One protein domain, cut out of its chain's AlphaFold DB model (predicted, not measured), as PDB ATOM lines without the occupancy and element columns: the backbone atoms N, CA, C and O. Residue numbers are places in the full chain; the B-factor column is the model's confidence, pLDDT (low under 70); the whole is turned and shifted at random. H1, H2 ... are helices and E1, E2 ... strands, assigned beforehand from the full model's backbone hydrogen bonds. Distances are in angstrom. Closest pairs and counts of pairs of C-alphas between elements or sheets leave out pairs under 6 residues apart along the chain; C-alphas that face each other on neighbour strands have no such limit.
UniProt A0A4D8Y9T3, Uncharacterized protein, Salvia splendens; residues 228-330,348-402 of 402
ATOM      1  N   PRO A 228     142.020 165.094 282.304       82.44
ATOM      2  CA  PRO A 228     143.090 165.330 281.353       82.44
ATOM      3  C   PRO A 228     144.451 164.991 281.965       82.44
ATOM      4  O   PRO A 228     144.755 165.330 283.105       82.44
ATOM      5  N   ARG A 229     145.332 164.379 281.167       85.69
ATOM      6  CA  ARG A 229     146.721 164.083 281.565       85.69
ATOM      7  C   ARG A 229     147.594 165.338 281.725       85.69
ATOM      8  O   ARG A 229     148.711 165.251 282.221       85.69
ATOM      9  N   PHE A 230     147.140 166.502 281.274       88.75
ATOM     10  CA  PHE A 230     147.904 167.742 281.367       88.75
ATOM     11  C   PHE A 230     147.445 168.588 282.554       88.75
ATOM     12  O   PHE A 230     146.255 168.682 282.836       88.75
ATOM     13  N   PHE A 231     148.389 169.274 283.198       91.75
ATOM     14  CA  PHE A 231     148.070 170.305 284.182       91.75
ATOM     15  C   PHE A 231     147.476 171.536 283.491       91.75
ATOM     16  O   PHE A 231     148.057 172.066 282.526       91.75
ATOM     17  N   ASP A 232     146.346 172.014 284.008       91.94
ATOM     18  CA  ASP A 232     145.765 173.286 283.596       91.94
ATOM     19  C   ASP A 232     146.639 174.482 284.042       91.94
ATOM     20  O   ASP A 232     147.657 174.346 284.731       91.94
ATOM     21  N   THR A 233     146.274 175.686 283.604       93.00
ATOM     22  CA  THR A 233     147.037 176.905 283.906       93.00
ATOM     23  C   THR A 233     147.079 177.220 285.403       93.00
ATOM     24  O   THR A 233     148.106 177.690 285.900       93.00
ATOM     25  N   LYS A 234     145.991 176.951 286.135       94.06
ATOM     26  CA  LYS A 234     145.896 177.214 287.574       94.06
ATOM     27  C   LYS A 234     146.790 176.244 288.342       94.06
ATOM     28  O   LYS A 234     147.591 176.684 289.164       94.06
ATOM     29  N   ALA A 235     146.730 174.959 288.006       94.06
ATOM     30  CA  ALA A 235     147.563 173.907 288.559       94.06
ATOM     31  C   ALA A 235     149.048 174.192 288.330       94.06
ATOM     32  O   ALA A 235     149.824 174.165 289.279       94.06
ATOM     33  N   LYS A 236     149.443 174.587 287.111       94.88
ATOM     34  CA  LYS A 236     150.824 175.008 286.812       94.88
ATOM     35  C   LYS A 236     151.270 176.209 287.642       94.88
ATOM     36  O   LYS A 236     152.398 176.236 288.126       94.88
ATOM     37  N   SER A 237     150.395 177.200 287.817       95.75
ATOM     38  CA  SER A 237     150.699 178.386 288.622       95.75
ATOM     39  C   SER A 237     150.927 178.032 290.093       95.75
ATOM     40  O   SER A 237     151.902 178.495 290.681       95.75
ATOM     41  N   MET A 238     150.061 177.196 290.670       96.69
ATOM     42  CA  MET A 238     150.187 176.733 292.057       96.69
ATOM     43  C   MET A 238     151.417 175.833 292.229       96.69
ATOM     44  O   MET A 238     152.215 176.057 293.129       96.69
ATOM     45  N   CYS A 239     151.652 174.915 291.293       97.00
ATOM     46  CA  CYS A 239     152.834 174.054 291.251       97.00
ATOM     47  C   CYS A 239     154.149 174.851 291.235       97.00
ATOM     48  O   CYS A 239     155.062 174.569 292.005       97.00
ATOM     49  N   TRP A 240     154.234 175.913 290.422       97.06
ATOM     50  CA  TRP A 240     155.390 176.819 290.432       97.06
ATOM     51  C   TRP A 240     155.534 177.574 291.761       97.06
ATOM     52  O   TRP A 240     156.650 177.795 292.228       97.06
ATOM     53  N   ALA A 241     154.421 178.014 292.351       96.62
ATOM     54  CA  ALA A 241     154.429 178.756 293.608       96.62
ATOM     55  C   ALA A 241     154.874 177.893 294.801       96.62
ATOM     56  O   ALA A 241     155.582 178.408 295.669       96.62
ATOM     57  N   ASN A 242     154.504 176.609 294.789       96.00
ATOM     58  CA  ASN A 242     154.824 175.619 295.818       96.00
ATOM     59  C   ASN A 242     156.279 175.132 295.761       96.00
ATOM     60  O   ASN A 242     156.785 174.641 296.763       96.00
ATOM     61  N   ALA A 243     156.950 175.253 294.612       96.44
ATOM     62  CA  ALA A 243     158.349 174.864 294.477       96.44
ATOM     63  C   ALA A 243     159.278 175.748 295.325       96.44
ATOM     64  O   ALA A 243     159.000 176.927 295.550       96.44
ATOM     65  N   ASP A 244     160.427 175.222 295.730       95.56
ATOM     66  CA  ASP A 244     161.371 175.949 296.578       95.56
ATOM     67  C   ASP A 244     161.906 177.221 295.901       95.56
ATOM     68  O   ASP A 244     162.197 177.267 294.700       95.56
ATOM     69  N   THR A 245     162.054 178.300 296.669       94.88
ATOM     70  CA  THR A 245     162.631 179.553 296.164       94.88
ATOM     71  C   THR A 245     164.152 179.476 296.084       94.88
ATOM     72  O   THR A 245     164.804 178.862 296.928       94.88
ATOM     73  N   VAL A 246     164.742 180.168 295.108       91.62
ATOM     74  CA  VAL A 246     166.197 180.371 295.056       91.62
ATOM     75  C   VAL A 246     166.550 181.598 295.912       91.62
ATOM     76  O   VAL A 246     166.037 182.684 295.622       91.62
ATOM     77  N   PRO A 247     167.392 181.469 296.955       88.81
ATOM     78  CA  PRO A 247     167.815 182.606 297.769       88.81
ATOM     79  C   PRO A 247     168.418 183.728 296.918       88.81
ATOM     80  O   PRO A 247     169.109 183.482 295.933       88.81
ATOM     81  N   GLY A 248     168.125 184.983 297.268       85.25
ATOM     82  CA  GLY A 248     168.669 186.140 296.548       85.25
ATOM     83  C   GLY A 248     168.176 186.297 295.100       85.25
ATOM     84  O   GLY A 248     168.799 187.037 294.335       85.25
ATOM     85  N   ARG A 249     167.079 185.627 294.710       89.25
ATOM     86  CA  ARG A 249     166.486 185.673 293.361       89.25
ATOM     87  C   ARG A 249     164.981 185.916 293.390       89.25
ATOM     88  O   ARG A 249     164.304 185.612 294.367       89.25
ATOM     89  N   HIS A 250     164.446 186.446 292.287       90.50
ATOM     90  CA  HIS A 250     163.014 186.712 292.169       90.50
ATOM     91  C   HIS A 250     162.189 185.405 292.146       90.50
ATOM     92  O   HIS A 250     162.337 184.620 291.200       90.50
ATOM     93  N   PRO A 251     161.260 185.182 293.097       92.75
ATOM     94  CA  PRO A 251     160.557 183.901 293.260       92.75
ATOM     95  C   PRO A 251     159.581 183.583 292.114       92.75
ATOM     96  O   PRO A 251     159.219 182.431 291.870       92.75
ATOM     97  N   GLU A 252     159.142 184.588 291.356       92.06
ATOM     98  CA  GLU A 252     158.333 184.339 290.156       92.06
ATOM     99  C   GLU A 252     159.160 183.979 288.918       92.06
ATOM    100  O   GLU A 252     158.588 183.540 287.924       92.06
ATOM    101  N   ARG A 253     160.481 184.182 288.938       92.38
ATOM    102  CA  ARG A 253     161.365 183.935 287.785       92.38
ATOM    103  C   ARG A 253     162.231 182.703 287.997       92.38
ATOM    104  O   ARG A 253     162.469 181.973 287.040       92.38
ATOM    105  N   TRP A 254     162.633 182.454 289.239       94.06
ATOM    106  CA  TRP A 254     163.573 181.409 289.618       94.06
ATOM    107  C   TRP A 254     162.985 180.516 290.707       94.06
ATOM    108  O   TRP A 254     162.420 181.014 291.683       94.06
ATOM    109  N   ARG A 255     163.146 179.203 290.550       96.25
ATOM    110  CA  ARG A 255     162.781 178.186 291.547       96.25
ATOM    111  C   ARG A 255     163.845 177.095 291.596       96.25
ATOM    112  O   ARG A 255     164.629 176.961 290.655       96.25
ATOM    113  N   LYS A 256     163.874 176.345 292.693       94.38
ATOM    114  CA  LYS A 256     164.547 175.054 292.769       94.38
ATOM    115  C   LYS A 256     163.527 173.979 292.401       94.38
ATOM    116  O   LYS A 256     162.375 174.032 292.828       94.38
ATOM    117  N   ASP A 257     163.934 173.065 291.536       94.38
ATOM    118  CA  ASP A 257     163.147 171.880 291.223       94.38
ATOM    119  C   ASP A 257     163.171 170.879 292.389       94.38
ATOM    120  O   ASP A 257     163.916 171.072 293.351       94.38
ATOM    121  N   ALA A 258     162.380 169.804 292.320       92.44
ATOM    122  CA  ALA A 258     162.332 168.821 293.410       92.44
ATOM    123  C   ALA A 258     163.675 168.093 293.658       92.44
ATOM    124  O   ALA A 258     163.882 167.527 294.722       92.44
ATOM    125  N   ALA A 259     164.624 168.144 292.714       89.94
ATOM    126  CA  ALA A 259     165.983 167.622 292.881       89.94
ATOM    127  C   ALA A 259     166.992 168.694 293.364       89.94
ATOM    128  O   ALA A 259     168.199 168.434 293.452       89.94
ATOM    129  N   GLY A 260     166.518 169.905 293.678       89.88
ATOM    130  CA  GLY A 260     167.312 171.033 294.161       89.88
ATOM    131  C   GLY A 260     168.033 171.837 293.070       89.88
ATOM    132  O   GLY A 260     168.920 172.632 293.387       89.88
ATOM    133  N   ASN A 261     167.695 171.648 291.793       89.88
ATOM    134  CA  ASN A 261     168.306 172.354 290.667       89.88
ATOM    135  C   ASN A 261     167.649 173.711 290.431       89.88
ATOM    136  O   ASN A 261     166.428 173.819 290.407       89.88
ATOM    137  N   VAL A 262     168.453 174.737 290.156       91.50
ATOM    138  CA  VAL A 262     167.938 176.060 289.784       91.50
ATOM    139  C   VAL A 262     167.348 176.022 288.373       91.50
ATOM    140  O   VAL A 262     168.031 175.674 287.411       91.50
ATOM    141  N   VAL A 263     166.091 176.440 288.242       92.75
ATOM    142  CA  VAL A 263     165.367 176.535 286.969       92.75
ATOM    143  C   VAL A 263     164.743 177.919 286.796       92.75
ATOM    144  O   VAL A 263     164.445 178.619 287.767       92.75
ATOM    145  N   CYS A 264     164.546 178.333 285.543       91.06
ATOM    146  CA  CYS A 264     163.986 179.643 285.204       91.06
ATOM    147  C   CYS A 264     162.625 179.497 284.517       91.06
ATOM    148  O   CYS A 264     162.489 178.732 283.562       91.06
ATOM    149  N   LYS A 265     161.628 180.283 284.941       92.06
ATOM    150  CA  LYS A 265     160.224 180.162 284.507       92.06
ATOM    151  C   LYS A 265     160.042 180.268 282.994       92.06
ATOM    152  O   LYS A 265     159.164 179.615 282.435       92.06
ATOM    153  N   ARG A 266     160.855 181.082 282.301       85.94
ATOM    154  CA  ARG A 266     160.767 181.204 280.831       85.94
ATOM    155  C   ARG A 266     161.283 179.961 280.101       85.94
ATOM    156  O   ARG A 266     160.903 179.728 278.958       85.94
ATOM    157  N   PHE A 267     162.110 179.153 280.750       86.88
ATOM    158  CA  PHE A 267     162.694 177.938 280.191       86.88
ATOM    159  C   PHE A 267     161.832 176.697 280.483       86.88
ATOM    160  O   PHE A 267     162.336 175.624 280.796       86.88
ATOM    161  N   CYS A 268     160.514 176.837 280.344       86.81
ATOM    162  CA  CYS A 268     159.581 175.712 280.366       86.81
ATOM    163  C   CYS A 268     159.612 174.978 279.015       86.81
ATOM    164  O   CYS A 268     159.568 175.624 277.961       86.81
ATOM    165  N   ASN A 269     159.620 173.643 279.033       79.56
ATOM    166  CA  ASN A 269     159.593 172.787 277.837       79.56
ATOM    167  C   ASN A 269     160.754 173.103 276.873       79.56
ATOM    168  O   ASN A 269     160.559 173.448 275.700       79.56
ATOM    169  N   CYS A 270     161.974 173.066 277.405       77.38
ATOM    170  CA  CYS A 270     163.209 173.144 276.633       77.38
ATOM    171  C   CYS A 270     164.265 172.192 277.196       77.38
ATOM    172  O   CYS A 270     164.039 171.508 278.192       77.38
ATOM    173  N   GLN A 271     165.434 172.147 276.563       71.75
ATOM    174  CA  GLN A 271     166.566 171.345 277.017       71.75
ATOM    175  C   GLN A 271     167.717 172.260 277.425       71.75
ATOM    176  O   GLN A 271     168.113 173.140 276.666       71.75
ATOM    177  N   GLY A 272     168.242 172.054 278.629       73.06
ATOM    178  CA  GLY A 272     169.301 172.879 279.201       73.06
ATOM    179  C   GLY A 272     169.317 172.784 280.720       73.06
ATOM    180  O   GLY A 272     168.420 172.196 281.330       73.06
ATOM    181  N   CYS A 273     170.340 173.363 281.344       82.69
ATOM    182  CA  CYS A 273     170.519 173.246 282.789       82.69
ATOM    183  C   CYS A 273     169.580 174.122 283.620       82.69
ATOM    184  O   CYS A 273     169.398 173.848 284.795       82.69
ATOM    185  N   LEU A 274     168.947 175.116 282.990       87.06
ATOM    186  CA  LEU A 274     167.902 175.950 283.591       87.06
ATOM    187  C   LEU A 274     166.491 175.604 283.086       87.06
ATOM    188  O   LEU A 274     165.531 176.277 283.464       87.06
ATOM    189  N   CYS A 275     166.376 174.619 282.186       86.06
ATOM    190  CA  CYS A 275     165.097 174.205 281.618       86.06
ATOM    191  C   CYS A 275     164.370 173.239 282.540       86.06
ATOM    192  O   CYS A 275     164.996 172.359 283.129       86.06
ATOM    193  N   PHE A 276     163.048 173.346 282.572       93.19
ATOM    194  CA  PHE A 276     162.195 172.479 283.369       93.19
ATOM    195  C   PHE A 276     160.925 172.077 282.623       93.19
ATOM    196  O   PHE A 276     160.533 172.684 281.619       93.19
ATOM    197  N   GLU A 277     160.271 171.060 283.165       91.81
ATOM    198  CA  GLU A 277     158.950 170.586 282.777       91.81
ATOM    199  C   GLU A 277     158.097 170.399 284.041       91.81
ATOM    200  O   GLU A 277     158.625 170.231 285.143       91.81
ATOM    201  N   TYR A 278     156.776 170.461 283.874       94.31
ATOM    202  CA  TYR A 278     155.834 170.082 284.925       94.31
ATOM    203  C   TYR A 278     155.654 168.566 284.894       94.31
ATOM    204  O   TYR A 278     155.343 168.004 283.842       94.31
ATOM    205  N   ASP A 279     155.837 167.929 286.040       94.56
ATOM    206  CA  ASP A 279     155.793 166.485 286.217       94.56
ATOM    207  C   ASP A 279     154.777 166.102 287.292       94.56
ATOM    208  O   ASP A 279     154.516 166.865 288.223       94.56
ATOM    209  N   HIS A 280     154.213 164.904 287.166       93.81
ATOM    210  CA  HIS A 280     153.364 164.336 288.202       93.81
ATOM    211  C   HIS A 280     154.218 163.650 289.265       93.81
ATOM    212  O   HIS A 280     154.984 162.746 288.933       93.81
ATOM    213  N   ILE A 281     154.051 164.002 290.540       93.06
ATOM    214  CA  ILE A 281     154.728 163.336 291.664       93.06
ATOM    215  C   ILE A 281     154.425 161.834 291.610       93.06
ATOM    216  O   ILE A 281     155.339 161.025 291.422       93.06
ATOM    217  N   VAL A 282     153.136 161.489 291.630       92.50
ATOM    218  CA  VAL A 282     152.591 160.175 291.278       92.50
ATOM    219  C   VAL A 282     152.269 160.176 289.781       92.50
ATOM    220  O   VAL A 282     151.375 160.912 289.362       92.50
ATOM    221  N   PRO A 283     152.953 159.381 288.941       91.69
ATOM    222  CA  PRO A 283     152.748 159.389 287.498       91.69
ATOM    223  C   PRO A 283     151.290 159.154 287.096       91.69
ATOM    224  O   PRO A 283     150.624 158.255 287.610       91.69
ATOM    225  N   PHE A 284     150.821 159.857 286.063       88.06
ATOM    226  CA  PHE A 284     149.465 159.659 285.531       88.06
ATOM    227  C   PHE A 284     149.165 158.192 285.170       88.06
ATOM    228  O   PHE A 284     148.093 157.666 285.443       88.06
ATOM    229  N   SER A 285     150.157 157.473 284.627       85.88
ATOM    230  CA  SER A 285     150.027 156.041 284.296       85.88
ATOM    231  C   SER A 285     149.818 155.114 285.505       85.88
ATOM    232  O   SER A 285     149.565 153.922 285.325       85.88
ATOM    233  N   LYS A 286     149.967 155.651 286.715       88.75
ATOM    234  CA  LYS A 286     149.800 154.984 288.005       88.75
ATOM    235  C   LYS A 286     148.559 155.472 288.758       88.75
ATOM    236  O   LYS A 286     148.336 155.053 289.884       88.75
ATOM    237  N   GLY A 287     147.733 156.299 288.114       88.12
ATOM    238  CA  GLY A 287     146.514 156.858 288.697       88.12
ATOM    239  C   GLY A 287     146.702 158.232 289.336       88.12
ATOM    240  O   GLY A 287     145.776 158.716 289.974       88.12
ATOM    241  N   GLY A 288     147.864 158.872 289.176       90.81
ATOM    242  CA  GLY A 288     148.062 160.232 289.663       90.81
ATOM    243  C   GLY A 288     147.282 161.264 288.850       90.81
ATOM    244  O   GLY A 288     147.389 161.322 287.624       90.81
ATOM    245  N   GLU A 289     146.521 162.109 289.535       92.69
ATOM    246  CA  GLU A 289     145.703 163.149 288.909       92.69
ATOM    247  C   GLU A 289     146.539 164.364 288.485       92.69
ATOM    248  O   GLU A 289     147.577 164.666 289.079       92.69
ATOM    249  N   SER A 290     146.084 165.103 287.471       93.12
ATOM    250  CA  SER A 290     146.756 166.318 286.974       93.12
ATOM    251  C   SER A 290     146.389 167.571 287.777       93.12
ATOM    252  O   SER A 290     146.010 168.597 287.211       93.12
ATOM    253  N   VAL A 291     146.509 167.485 289.101       94.88
ATOM    254  CA  VAL A 291     146.210 168.561 290.060       94.88
ATOM    255  C   VAL A 291     147.493 169.208 290.589       94.88
ATOM    256  O   VAL A 291     148.587 168.671 290.407       94.88
ATOM    257  N   ALA A 292     147.391 170.381 291.216       94.19
ATOM    258  CA  ALA A 292     148.565 171.128 291.678       94.19
ATOM    259  C   ALA A 292     149.350 170.395 292.770       94.19
ATOM    260  O   ALA A 292     150.570 170.498 292.830       94.19
ATOM    261  N   GLU A 293     148.644 169.649 293.611       95.19
ATOM    262  CA  GLU A 293     149.174 168.908 294.752       95.19
ATOM    263  C   GLU A 293     150.000 167.707 294.294       95.19
ATOM    264  O   GLU A 293     150.957 167.319 294.954       95.19
ATOM    265  N   ASN A 294     149.653 167.145 293.135       95.94
ATOM    266  CA  ASN A 294     150.401 166.079 292.485       95.94
ATOM    267  C   ASN A 294     151.378 166.623 291.429       95.94
ATOM    268  O   ASN A 294     151.933 165.853 290.653       95.94
ATOM    269  N   CYS A 295     151.580 167.938 291.354       96.38
ATOM    270  CA  CYS A 295     152.488 168.558 290.404       96.38
ATOM    271  C   CYS A 295     153.804 168.937 291.080       96.38
ATOM    272  O   CYS A 295     153.826 169.531 292.154       96.38
ATOM    273  N   GLN A 296     154.909 168.678 290.390       96.00
ATOM    274  CA  GLN A 296     156.225 169.208 290.720       96.00
ATOM    275  C   GLN A 296     156.893 169.768 289.466       96.00
ATOM    276  O   GLN A 296     156.591 169.365 288.342       96.00
ATOM    277  N   ILE A 297     157.831 170.691 289.651       96.38
ATOM    278  CA  ILE A 297     158.736 171.087 288.572       96.38
ATOM    279  C   ILE A 297     159.997 170.234 288.660       96.38
ATOM    280  O   ILE A 297     160.541 170.023 289.745       96.38
ATOM    281  N   LEU A 298     160.460 169.747 287.514       93.56
ATOM    282  CA  LEU A 298     161.698 168.985 287.390       93.56
ATOM    283  C   LEU A 298     162.494 169.491 286.200       93.56
ATOM    284  O   LEU A 298     161.939 169.743 285.127       93.56
ATOM    285  N   GLN A 299     163.810 169.604 286.364       90.62
ATOM    286  CA  GLN A 299     164.710 169.881 285.260       90.62
ATOM    287  C   GLN A 299     164.471 168.837 284.162       90.62
ATOM    288  O   GLN A 299     164.416 167.645 284.450       90.62
ATOM    289  N   THR A 300     164.381 169.246 282.894       78.38
ATOM    290  CA  THR A 300     163.982 168.355 281.783       78.38
ATOM    291  C   THR A 300     164.779 167.045 281.736       78.38
ATOM    292  O   THR A 300     164.242 165.981 281.438       78.38
ATOM    293  N   ARG A 301     166.077 167.093 282.062       76.88
ATOM    294  CA  ARG A 301     166.936 165.900 282.121       76.88
ATOM    295  C   ARG A 301     166.559 164.959 283.271       76.88
ATOM    296  O   ARG A 301     166.501 163.748 283.064       76.88
ATOM    297  N   VAL A 302     166.280 165.518 284.444       82.00
ATOM    298  CA  VAL A 302     165.835 164.785 285.635       82.00
ATOM    299  C   VAL A 302     164.438 164.213 285.407       82.00
ATOM    300  O   VAL A 302     164.215 163.033 285.664       82.00
ATOM    301  N   ASN A 303     163.532 164.994 284.813       86.31
ATOM    302  CA  ASN A 303     162.185 164.549 284.467       86.31
ATOM    303  C   ASN A 303     162.203 163.339 283.518       86.31
ATOM    304  O   ASN A 303     161.554 162.324 283.758       86.31
ATOM    305  N   ARG A 304     163.040 163.390 282.471       80.31
ATOM    306  CA  ARG A 304     163.242 162.256 281.550       80.31
ATOM    307  C   ARG A 304     163.767 161.009 282.254       80.31
ATOM    308  O   ARG A 304     163.399 159.901 281.870       80.31
ATOM    309  N   PHE A 305     164.618 161.176 283.268       79.44
ATOM    310  CA  PHE A 305     165.076 160.055 284.080       79.44
ATOM    311  C   PHE A 305     163.965 159.500 284.984       79.44
ATOM    312  O   PHE A 305     163.840 158.272 285.087       79.44
ATOM    313  N   LYS A 306     163.170 160.370 285.620       84.31
ATOM    314  CA  LYS A 306     162.053 159.978 286.487       84.31
ATOM    315  C   LYS A 306     160.986 159.216 285.703       84.31
ATOM    316  O   LYS A 306     160.674 158.083 286.061       84.31
ATOM    317  N   SER A 307     160.521 159.766 284.581       82.88
ATOM    318  CA  SER A 307     159.535 159.132 283.700       82.88
ATOM    319  C   SER A 307     158.302 158.628 284.481       82.88
ATOM    320  O   SER A 307     157.624 159.424 285.119       82.88
ATOM    321  N   ASP A 308     158.000 157.327 284.450       83.38
ATOM    322  CA  ASP A 308     156.874 156.692 285.152       83.38
ATOM    323  C   ASP A 308     157.261 155.992 286.470       83.38
ATOM    324  O   ASP A 308     156.489 155.186 287.001       83.38
ATOM    325  N   LYS A 309     158.462 156.262 286.990       84.12
ATOM    326  CA  LYS A 309     158.946 155.688 288.248       84.12
ATOM    327  C   LYS A 309     158.401 156.471 289.446       84.12
ATOM    328  O   LYS A 309     158.287 157.696 289.409       84.12
ATOM    329  N   GLU A 310     158.149 155.742 290.525       83.94
ATOM    330  CA  GLU A 310     157.686 156.255 291.817       83.94
ATOM    331  C   GLU A 310     158.737 155.994 292.896       83.94
ATOM    332  O   GLU A 310     159.558 155.086 292.748       83.94
ATOM    333  N   GLY A 311     158.704 156.783 293.973       79.56
ATOM    334  CA  GLY A 311     159.567 156.577 295.141       79.56
ATOM    335  C   GLY A 311     161.062 156.654 294.827       79.56
ATOM    336  O   GLY A 311     161.852 155.933 295.432       79.56
ATOM    337  N   ILE A 312     161.454 157.468 293.841       80.75
ATOM    338  CA  ILE A 312     162.871 157.722 293.577       80.75
ATOM    339  C   ILE A 312     163.378 158.676 294.648       80.75
ATOM    340  O   ILE A 312     162.816 159.749 294.820       80.75
ATOM    341  N   ASP A 313     164.459 158.285 295.310       79.88
ATOM    342  CA  ASP A 313     165.151 159.138 296.265       79.88
ATOM    343  C   ASP A 313     165.752 160.383 295.585       79.88
ATOM    344  O   ASP A 313     166.341 160.298 294.497       79.88
ATOM    345  N   ASP A 314     165.646 161.535 296.245       80.00
ATOM    346  CA  ASP A 314     166.106 162.827 295.726       80.00
ATOM    347  C   ASP A 314     167.604 162.824 295.389       80.00
ATOM    348  O   ASP A 314     168.035 163.480 294.434       80.00
ATOM    349  N   SER A 315     168.420 162.036 296.102       77.62
ATOM    350  CA  SER A 315     169.850 161.900 295.803       77.62
ATOM    351  C   SER A 315     170.098 161.241 294.445       77.62
ATOM    352  O   SER A 315     171.036 161.612 293.734       77.62
ATOM    353  N   ILE A 316     169.223 160.315 294.045       77.25
ATOM    354  CA  ILE A 316     169.284 159.658 292.740       77.25
ATOM    355  C   ILE A 316     168.865 160.653 291.666       77.25
ATOM    356  O   ILE A 316     169.565 160.774 290.663       77.25
ATOM    357  N   LEU A 317     167.774 161.400 291.877       79.12
ATOM    358  CA  LEU A 317     167.330 162.441 290.943       79.12
ATOM    359  C   LEU A 317     168.432 163.479 290.701       79.12
ATOM    360  O   LEU A 317     168.741 163.799 289.550       79.12
ATOM    361  N   LYS A 318     169.095 163.911 291.776       77.31
ATOM    362  CA  LYS A 318     170.222 164.847 291.740       77.31
ATOM    363  C   LYS A 318     171.426 164.320 290.952       77.31
ATOM    364  O   LYS A 318     172.158 165.101 290.350       77.31
ATOM    365  N   GLY A 319     171.622 163.003 290.890       73.00
ATOM    366  CA  GLY A 319     172.657 162.374 290.061       73.00
ATOM    367  C   GLY A 319     172.451 162.560 288.549       73.00
ATOM    368  O   GLY A 319     173.412 162.465 287.785       73.00
ATOM    369  N   TYR A 320     171.222 162.856 288.111       75.00
ATOM    370  CA  TYR A 320     170.881 163.117 286.704       75.00
ATOM    371  C   TYR A 320     170.762 164.605 286.372       75.00
ATOM    372  O   TYR A 320     170.504 164.958 285.215       75.00
ATOM    373  N   SER A 321     170.980 165.471 287.359       76.56
ATOM    374  CA  SER A 321     171.073 166.912 287.177       76.56
ATOM    375  C   SER A 321     172.243 167.302 286.275       76.56
ATOM    376  O   SER A 321     173.164 166.529 285.993       76.56
ATOM    377  N   CYS A 322     172.229 168.544 285.802       71.75
ATOM    378  CA  CYS A 322     173.429 169.107 285.200       71.75
ATOM    379  C   CYS A 322     174.591 169.202 286.200       71.75
ATOM    380  O   CYS A 322     174.398 169.554 287.357       71.75
ATOM    381  N   ASP A 323     175.816 168.998 285.709       66.12
ATOM    382  CA  ASP A 323     177.067 169.252 286.443       66.12
ATOM    383  C   ASP A 323     177.383 170.764 286.468       66.12
ATOM    384  O   ASP A 323     178.416 171.226 285.978       66.12
ATOM    385  N   ILE A 324     176.421 171.556 286.952       68.56
ATOM    386  CA  ILE A 324     176.540 172.994 287.196       68.56
ATOM    387  C   ILE A 324     176.094 173.232 288.627       68.56
ATOM    388  O   ILE A 324     174.998 172.841 289.021       68.56
ATOM    389  N   LYS A 325     176.949 173.891 289.402       71.25
ATOM    390  CA  LYS A 325     176.629 174.288 290.770       71.25
ATOM    391  C   LYS A 325     176.308 175.773 290.786       71.25
ATOM    392  O   LYS A 325     177.017 176.546 290.155       71.25
ATOM    393  N   PHE A 326     175.268 176.171 291.497       70.88
ATOM    394  CA  PHE A 326     174.934 177.577 291.704       70.88
ATOM    395  C   PHE A 326     175.443 177.964 293.090       70.88
ATOM    396  O   PHE A 326     175.263 177.200 294.036       70.88
ATOM    397  N   THR A 327     176.173 179.070 293.195       61.78
ATOM    398  CA  THR A 327     176.642 179.576 294.493       61.78
ATOM    399  C   THR A 327     175.493 180.298 295.187       61.78
ATOM    400  O   THR A 327     174.911 181.191 294.575       61.78
ATOM    401  N   ASP A 328     175.189 179.934 296.433       52.12
ATOM    402  CA  ASP A 328     174.130 180.571 297.236       52.12
ATOM    403  C   ASP A 328     174.624 181.862 297.940       52.12
ATOM    404  O   ASP A 328     173.861 182.560 298.603       52.12
ATOM    405  N   ASP A 329     175.894 182.220 297.776       44.41
ATOM    406  CA  ASP A 329     176.570 183.240 298.563       44.41
ATOM    407  C   ASP A 329     177.889 183.639 297.884       44.41
ATOM    408  O   ASP A 329     178.553 182.812 297.263       44.41
ATOM    409  N   GLY A 330     178.289 184.910 297.982       40.66
ATOM    410  CA  GLY A 330     179.512 185.489 297.396       40.66
ATOM    411  C   GLY A 330     180.844 184.929 297.921       40.66
ATOM    412  O   GLY A 330     181.843 185.643 297.953       40.66
ATOM    413  N   PHE A 348     180.971 176.402 288.490       62.25
ATOM    414  CA  PHE A 348     180.070 177.196 289.329       62.25
ATOM    415  C   PHE A 348     179.466 178.347 288.527       62.25
ATOM    416  O   PHE A 348     180.211 179.109 287.914       62.25
ATOM    417  N   MET A 349     178.140 178.468 288.511       69.81
ATOM    418  CA  MET A 349     177.444 179.647 288.010       69.81
ATOM    419  C   MET A 349     177.270 180.661 289.144       69.81
ATOM    420  O   MET A 349     176.722 180.345 290.198       69.81
ATOM    421  N   THR A 350     177.758 181.871 288.903       74.88
ATOM    422  CA  THR A 350     177.710 183.009 289.821       74.88
ATOM    423  C   THR A 350     176.408 183.787 289.682       74.88
ATOM    424  O   THR A 350     175.730 183.738 288.653       74.88
ATOM    425  N   ASP A 351     176.106 184.607 290.687       75.81
ATOM    426  CA  ASP A 351     174.979 185.531 290.627       75.81
ATOM    427  C   ASP A 351     175.031 186.480 289.418       75.81
ATOM    428  O   ASP A 351     174.014 186.751 288.785       75.81
ATOM    429  N   LYS A 352     176.223 186.955 289.048       75.12
ATOM    430  CA  LYS A 352     176.390 187.830 287.878       75.12
ATOM    431  C   LYS A 352     176.054 187.105 286.572       75.12
ATOM    432  O   LYS A 352     175.508 187.708 285.657       75.12
ATOM    433  N   GLU A 353     176.354 185.810 286.476       75.38
ATOM    434  CA  GLU A 353     176.005 185.004 285.300       75.38
ATOM    435  C   GLU A 353     174.495 184.746 285.210       75.38
ATOM    436  O   GLU A 353     173.936 184.768 284.114       75.38
ATOM    437  N   LEU A 354     173.814 184.568 286.347       79.81
ATOM    438  CA  LEU A 354     172.351 184.484 286.391       79.81
ATOM    439  C   LEU A 354     171.681 185.822 286.043       79.81
ATOM    440  O   LEU A 354     170.664 185.817 285.352       79.81
ATOM    441  N   ASP A 355     172.268 186.956 286.444       78.88
ATOM    442  CA  ASP A 355     171.796 188.297 286.061       78.88
ATOM    443  C   ASP A 355     171.804 188.460 284.531       78.88
ATOM    444  O   ASP A 355     170.829 188.941 283.961       78.88
ATOM    445  N   ILE A 356     172.846 187.975 283.839       74.38
ATOM    446  CA  ILE A 356     172.917 187.991 282.365       74.38
ATOM    447  C   ILE A 356     171.762 187.196 281.748       74.38
ATOM    448  O   ILE A 356     171.144 187.640 280.777       74.38
ATOM    449  N   VAL A 357     171.449 186.023 282.305       76.81
ATOM    450  CA  VAL A 357     170.314 185.213 281.843       76.81
ATOM    451  C   VAL A 357     168.997 185.947 282.086       76.81
ATOM    452  O   VAL A 357     168.131 185.962 281.214       76.81
ATOM    453  N   GLU A 358     168.839 186.586 283.241       79.00
ATOM    454  CA  GLU A 358     167.633 187.339 283.576       79.00
ATOM    455  C   GLU A 358     167.431 188.534 282.633       79.00
ATOM    456  O   GLU A 358     166.360 188.679 282.043       79.00
ATOM    457  N   MET A 359     168.498 189.296 282.372       71.69
ATOM    458  CA  MET A 359     168.524 190.369 281.376       71.69
ATOM    459  C   MET A 359     168.140 189.867 279.983       71.69
ATOM    460  O   MET A 359     167.355 190.514 279.292       71.69
ATOM    461  N   ALA A 360     168.656 188.706 279.570       69.06
ATOM    462  CA  ALA A 360     168.364 188.120 278.264       69.06
ATOM    463  C   ALA A 360     166.889 187.761 278.082       69.06
ATOM    464  O   ALA A 360     166.310 187.896 277.002       69.06
ATOM    465  N   VAL A 361     166.288 187.257 279.155       73.94
ATOM    466  CA  VAL A 361     164.985 186.604 279.127       73.94
ATOM    467  C   VAL A 361     163.847 187.564 279.471       73.94
ATOM    468  O   VAL A 361     162.738 187.430 278.942       73.94
ATOM    469  N   TYR A 362     164.106 188.513 280.367       74.31
ATOM    470  CA  TYR A 362     163.118 189.443 280.905       74.31
ATOM    471  C   TYR A 362     163.404 190.899 280.531       74.31
ATOM    472  O   TYR A 362     162.475 191.701 280.521       74.31
ATOM    473  N   GLY A 363     164.638 191.230 280.137       69.75
ATOM    474  CA  GLY A 363     165.036 192.604 279.823       69.75
ATOM    475  C   GLY A 363     165.356 193.447 281.058       69.75
ATOM    476  O   GLY A 363     165.547 194.652 280.933       69.75
ATOM    477  N   ASP A 364     165.406 192.837 282.240       76.19
ATOM    478  CA  ASP A 364     165.696 193.468 283.522       76.19
ATOM    479  C   ASP A 364     166.212 192.430 284.535       76.19
ATOM    480  O   ASP A 364     166.054 191.223 284.349       76.19
ATOM    481  N   VAL A 365     166.838 192.908 285.608       82.56
ATOM    482  CA  VAL A 365     167.257 192.101 286.761       82.56
ATOM    483  C   VAL A 365     166.493 192.593 287.972       82.56
ATOM    484  O   VAL A 365     166.447 193.802 288.222       82.56
ATOM    485  N   ILE A 366     165.910 191.669 288.735       84.94
ATOM    486  CA  ILE A 366     165.228 192.006 289.981       84.94
ATOM    487  C   ILE A 366     165.711 191.083 291.096       84.94
ATOM    488  O   ILE A 366     165.282 189.935 291.206       84.94
ATOM    489  N   ARG A 367     166.572 191.601 291.976       85.81
ATOM    490  CA  ARG A 367     166.974 190.908 293.204       85.81
ATOM    491  C   ARG A 367     167.359 191.884 294.325       85.81
ATOM    492  O   ARG A 367     167.564 193.071 294.053       85.81
ATOM    493  N   PRO A 368     167.457 191.429 295.589       81.19
ATOM    494  CA  PRO A 368     167.924 192.278 296.682       81.19
ATOM    495  C   PRO A 368     169.282 192.913 296.351       81.19
ATOM    496  O   PRO A 368     170.208 192.224 295.931       81.19
ATOM    497  N   GLY A 369     169.388 194.236 296.488       80.62
ATOM    498  CA  GLY A 369     170.618 194.984 296.198       80.62
ATOM    499  C   GLY A 369     170.935 195.217 294.713       80.62
ATOM    500  O   GLY A 369     171.876 195.951 294.424       80.62
ATOM    501  N   ASN A 370     170.168 194.659 293.767       79.75
ATOM    502  CA  ASN A 370     170.338 194.935 292.338       79.75
ATOM    503  C   ASN A 370     168.991 194.907 291.596       79.75
ATOM    504  O   ASN A 370     168.416 193.844 291.353       79.75
ATOM    505  N   GLN A 371     168.495 196.088 291.224       86.94
ATOM    506  CA  GLN A 371     167.332 196.241 290.353       86.94
ATOM    507  C   GLN A 371     167.683 197.165 289.197       86.94
ATOM    508  O   GLN A 371     167.966 198.346 289.397       86.94
ATOM    509  N   CYS A 372     167.659 196.628 287.984       81.62
ATOM    510  CA  CYS A 372     168.073 197.367 286.803       81.62
ATOM    511  C   CYS A 372     167.335 196.879 285.561       81.62
ATOM    512  O   CYS A 372     166.805 195.772 285.550       81.62
ATOM    513  N   ARG A 373     167.320 197.688 284.501       81.50
ATOM    514  CA  ARG A 373     166.721 197.322 283.206       81.50
ATOM    515  C   ARG A 373     167.721 197.407 282.060       81.50
ATOM    516  O   ARG A 373     168.629 198.233 282.078       81.50
ATOM    517  N   CYS A 374     167.532 196.620 281.015       71.69
ATOM    518  CA  CYS A 374     168.270 196.799 279.773       71.69
ATOM    519  C   CYS A 374     167.879 198.133 279.115       71.69
ATOM    520  O   CYS A 374     166.712 198.537 279.129       71.69
ATOM    521  N   ARG A 375     168.861 198.825 278.529       64.00
ATOM    522  CA  ARG A 375     168.595 200.001 277.693       64.00
ATOM    523  C   ARG A 375     167.873 199.572 276.419       64.00
ATOM    524  O   ARG A 375     168.150 198.512 275.860       64.00
ATOM    525  N   THR A 376     166.966 200.414 275.944       63.47
ATOM    526  CA  THR A 376     166.430 200.305 274.586       63.47
ATOM    527  C   THR A 376     167.489 200.720 273.565       63.47
ATOM    528  O   THR A 376     168.437 201.434 273.891       63.47
ATOM    529  N   ILE A 377     167.315 200.321 272.303       57.75
ATOM    530  CA  ILE A 377     168.229 200.720 271.218       57.75
ATOM    531  C   ILE A 377     168.301 202.252 271.101       57.75
ATOM    532  O   ILE A 377     169.388 202.799 270.971       57.75
ATOM    533  N   ALA A 378     167.169 202.953 271.227       54.69
ATOM    534  CA  ALA A 378     167.121 204.415 271.178       54.69
ATOM    535  C   ALA A 378     167.943 205.074 272.302       54.69
ATOM    536  O   ALA A 378     168.641 206.056 272.064       54.69
ATOM    537  N   GLU A 379     167.918 204.510 273.512       62.78
ATOM    538  CA  GLU A 379     168.759 204.978 274.621       62.78
ATOM    539  C   GLU A 379     170.239 204.662 274.414       62.78
ATOM    540  O   GLU A 379     171.095 205.465 274.775       62.78
ATOM    541  N   MET A 380     170.558 203.498 273.840       63.69
ATOM    542  CA  MET A 380     171.943 203.137 273.519       63.69
ATOM    543  C   MET A 380     172.539 204.047 272.443       63.69
ATOM    544  O   MET A 380     173.725 204.347 272.503       63.69
ATOM    545  N   LEU A 381     171.721 204.510 271.496       63.16
ATOM    546  CA  LEU A 381     172.115 205.443 270.437       63.16
ATOM    547  C   LEU A 381     172.056 206.919 270.873       63.16
ATOM    548  O   LEU A 381     172.236 207.799 270.038       63.16
ATOM    549  N   GLY A 382     171.754 207.210 272.145       68.81
ATOM    550  CA  GLY A 382     171.619 208.584 272.650       68.81
ATOM    551  C   GLY A 382     170.432 209.362 272.066       68.81
ATOM    552  O   GLY A 382     170.321 210.565 272.269       68.81
ATOM    553  N   GLN A 383     169.529 208.687 271.352       60.81
ATOM    554  CA  GLN A 383     168.399 209.297 270.645       60.81
ATOM    555  C   GLN A 383     167.218 209.599 271.568       60.81
ATOM    556  O   GLN A 383     166.343 210.390 271.221       60.81
ATOM    557  N   GLN A 384     167.159 208.954 272.734       64.81
ATOM    558  CA  GLN A 384     166.065 209.135 273.675       64.81
ATOM    559  C   GLN A 384     166.529 208.894 275.111       64.81
ATOM    560  O   GLN A 384     167.198 207.906 275.399       64.81
ATOM    561  N   ILE A 385     166.112 209.767 276.028       68.75
ATOM    562  CA  ILE A 385     166.246 209.546 277.470       68.75
ATOM    563  C   ILE A 385     164.988 208.808 277.931       68.75
ATOM    564  O   ILE A 385     163.863 209.244 277.662       68.75
ATOM    565  N   SER A 386     165.152 207.662 278.588       67.12
ATOM    566  CA  SER A 386     164.001 206.913 279.087       67.12
ATOM    567  C   SER A 386     163.291 207.632 280.225       67.12
ATOM    568  O   SER A 386     163.901 208.299 281.057       67.12
ATOM    569  N   LYS A 387     161.973 207.435 280.258       72.81
ATOM    570  CA  LYS A 387     161.077 207.912 281.315       72.81
ATOM    571  C   LYS A 387     160.996 206.943 282.502       72.81
ATOM    572  O   LYS A 387     160.361 207.263 283.503       72.81
ATOM    573  N   ASP A 388     161.588 205.756 282.383       71.62
ATOM    574  CA  ASP A 388     161.630 204.765 283.455       71.62
ATOM    575  C   ASP A 388     162.657 205.178 284.518       71.62
ATOM    576  O   ASP A 388     163.818 205.450 284.210       71.62
ATOM    577  N   LYS A 389     162.213 205.204 285.777       74.69
ATOM    578  CA  LYS A 389     163.021 205.573 286.945       74.69
ATOM    579  C   LYS A 389     164.051 204.502 287.318       74.69
ATOM    580  O   LYS A 389     164.966 204.795 288.085       74.69
ATOM    581  N   LYS A 390     163.920 203.268 286.815       79.00
ATOM    582  CA  LYS A 390     164.897 202.200 287.054       79.00
ATOM    583  C   LYS A 390     166.191 202.475 286.294       79.00
ATOM    584  O   LYS A 390     166.184 202.709 285.081       79.00
ATOM    585  N   ALA A 391     167.303 202.378 287.020       82.06
ATOM    586  CA  ALA A 391     168.631 202.529 286.454       82.06
ATOM    587  C   ALA A 391     168.891 201.462 285.371       82.06
ATOM    588  O   ALA A 391     168.440 200.315 285.499       82.06
ATOM    589  N   PRO A 392     169.620 201.809 284.299       74.88
ATOM    590  CA  PRO A 392     170.044 200.818 283.329       74.88
ATOM    591  C   PRO A 392     171.010 199.819 283.979       74.88
ATOM    592  O   PRO A 392     171.846 200.199 284.800       74.88
ATOM    593  N   CYS A 393     170.911 198.546 283.605       68.62
ATOM    594  CA  CYS A 393     171.853 197.525 284.040       68.62
ATOM    595  C   CYS A 393     173.249 197.889 283.553       68.62
ATOM    596  O   CYS A 393     173.452 198.126 282.360       68.62
ATOM    597  N   LYS A 394     174.211 197.898 284.478       66.56
ATOM    598  CA  LYS A 394     175.623 197.901 284.113       66.56
ATOM    599  C   LYS A 394     175.917 196.536 283.512       66.56
ATOM    600  O   LYS A 394     175.766 195.517 284.188       66.56
ATOM    601  N   LEU A 395     176.255 196.509 282.226       54.47
ATOM    602  CA  LEU A 395     176.730 195.279 281.612       54.47
ATOM    603  C   LEU A 395     178.002 194.852 282.364       54.47
ATOM    604  O   LEU A 395     178.798 195.711 282.742       54.47
ATOM    605  N   PRO A 396     178.233 193.550 282.585       48.97
ATOM    606  CA  PRO A 396     179.369 193.056 283.369       48.97
ATOM    607  C   PRO A 396     180.747 193.309 282.724       48.97
ATOM    608  O   PRO A 396     181.736 192.753 283.188       48.97
ATOM    609  N   TYR A 397     180.809 194.110 281.660       51.88
ATOM    610  CA  TYR A 397     182.004 194.387 280.865       51.88
ATOM    611  C   TYR A 397     182.346 195.876 280.782       51.88
ATOM    612  O   TYR A 397     183.192 196.248 279.975       51.88
ATOM    613  N   ASP A 398     181.727 196.723 281.610       39.28
ATOM    614  CA  ASP A 398     182.331 198.020 281.902       39.28
ATOM    615  C   ASP A 398     183.546 197.759 282.804       39.28
ATOM    616  O   ASP A 398     183.417 197.719 284.029       39.28
ATOM    617  N   ASP A 399     184.727 197.587 282.203       37.66
ATOM    618  CA  ASP A 399     186.031 197.683 282.877       37.66
ATOM    619  C   ASP A 399     186.273 199.142 283.331       37.66
ATOM    620  O   ASP A 399     187.241 199.798 282.964       37.66
ATOM    621  N   SER A 400     185.346 199.680 284.124       34.47
ATOM    622  CA  SER A 400     185.424 200.988 284.781       34.47
ATOM    623  C   SER A 400     185.565 200.840 286.298       34.47
ATOM    624  O   SER A 400     185.101 201.673 287.071       34.47
ATOM    625  N   SER A 401     186.222 199.765 286.734       31.44
ATOM    626  CA  SER A 401     186.852 199.695 288.051       31.44
ATOM    627  C   SER A 401     188.365 199.626 287.857       31.44
ATOM    628  O   SER A 401     188.951 198.542 287.875       31.44
ATOM    629  N   SER A 402     188.955 200.790 287.581       30.50
ATOM    630  CA  SER A 402     190.339 201.081 287.972       30.50
ATOM    631  C   SER A 402     190.383 201.382 289.462       30.50
ATOM    632  O   SER A 402     189.400 201.997 289.944       30.50
TER     633      SER A 402
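This is residues 228 to 330 and 348 to 402 of the 402 residues of an uncharacterized protein of Salvia splendens (UniProt A0A4D8Y9T3). The domain is elongated, with two lobes: in the larger one the hairpin E3 and E4 sits between H1, which packs on E4, and H2, which packs on E3, with the small hairpin E1 and E2 beside one end and H3 on H2. The smaller lobe is the hairpin E6 and E7 with H4 packed on E6, followed by H5 and an unnamed stretch whose residues 397 to 402 stick out. The printed part has 158 residues with five named helices and seven named strands, in the order H1 E1 E2 E3 E4 H2 H3 E5 H4 E6 E7 H5; the class is mixed, helices and strands, with 66 residues in named elements, under half. Three sheets have two antiparallel strands each. The whole is only just loose, close to compact, with a radius of gyration of the C-alphas of 18.5 A and spans of 60 by 32 by 24 A.

H1, residues 233 to 242, comes closest to E4, residues 295 to 299, at the C-alphas of Cys 239 and Cys 295, 5.6 A apart. E1, residues 254 to 256, and E2, residues 262 to 264, form an antiparallel hairpin at 145 degrees, with N 263 and O 255 at 2.9 A. E3, residues 276 to 280, forms an antiparallel hairpin with E4 at 144 degrees, with N 279 and O 296 at 2.8 A. The closest C-alphas of E2 and E3 are those of Val 263 and Phe 276, 6.3 A apart. H2, residues 300 to 306, comes closest to E3 at the C-alphas of Thr 300 and Phe 276, 4.8 A. H3, residues 314 to 319, touches H2 at a steep tilt of 58 degrees, opposite ways; their closest C-alphas, Leu 317 and Val 302, are 6.0 A apart. E5, residues 324 to 326, pairs with no named strand, but its residues 325 to 326 pair, parallel, with residues 348 to 349. H4, residues 351 to 362, comes closest to E6, residues 364 to 367, at the C-alphas of Glu 358 and Val 365, 5.7 A. E6 and E7, residues 370 to 373, form an antiparallel hairpin at 166 degrees, with N 365 and O 372 at 2.9 A. H5, residues 377 to 380, is apart from H4. In H1, H2, H3 and H4 every O i to N i+4 pair is within hydrogen-bond range; H5 is too short for one.

H1 begins at C-alpha 233, (147.037, 176.905, 283.906), and is 14.3 A long. E3 measures 12.9 A, E4 13.3 A and H4 15.8 A. H5 ends at C-alpha 380, (171.943, 203.137, 273.519).

The C-alphas farthest apart, Gly 287 and Ser 402, are 62.3 A apart. Residues 331 to 347 are not printed; the gap is 11.6 A between C-alphas 330 and 348. The links H1 to E1, E2 to E3 and E3 to E4 are long. Mean pLDDT of the printed part is 79.8; 32 residues are under 70, among them 375 to 386 and 393 to 402.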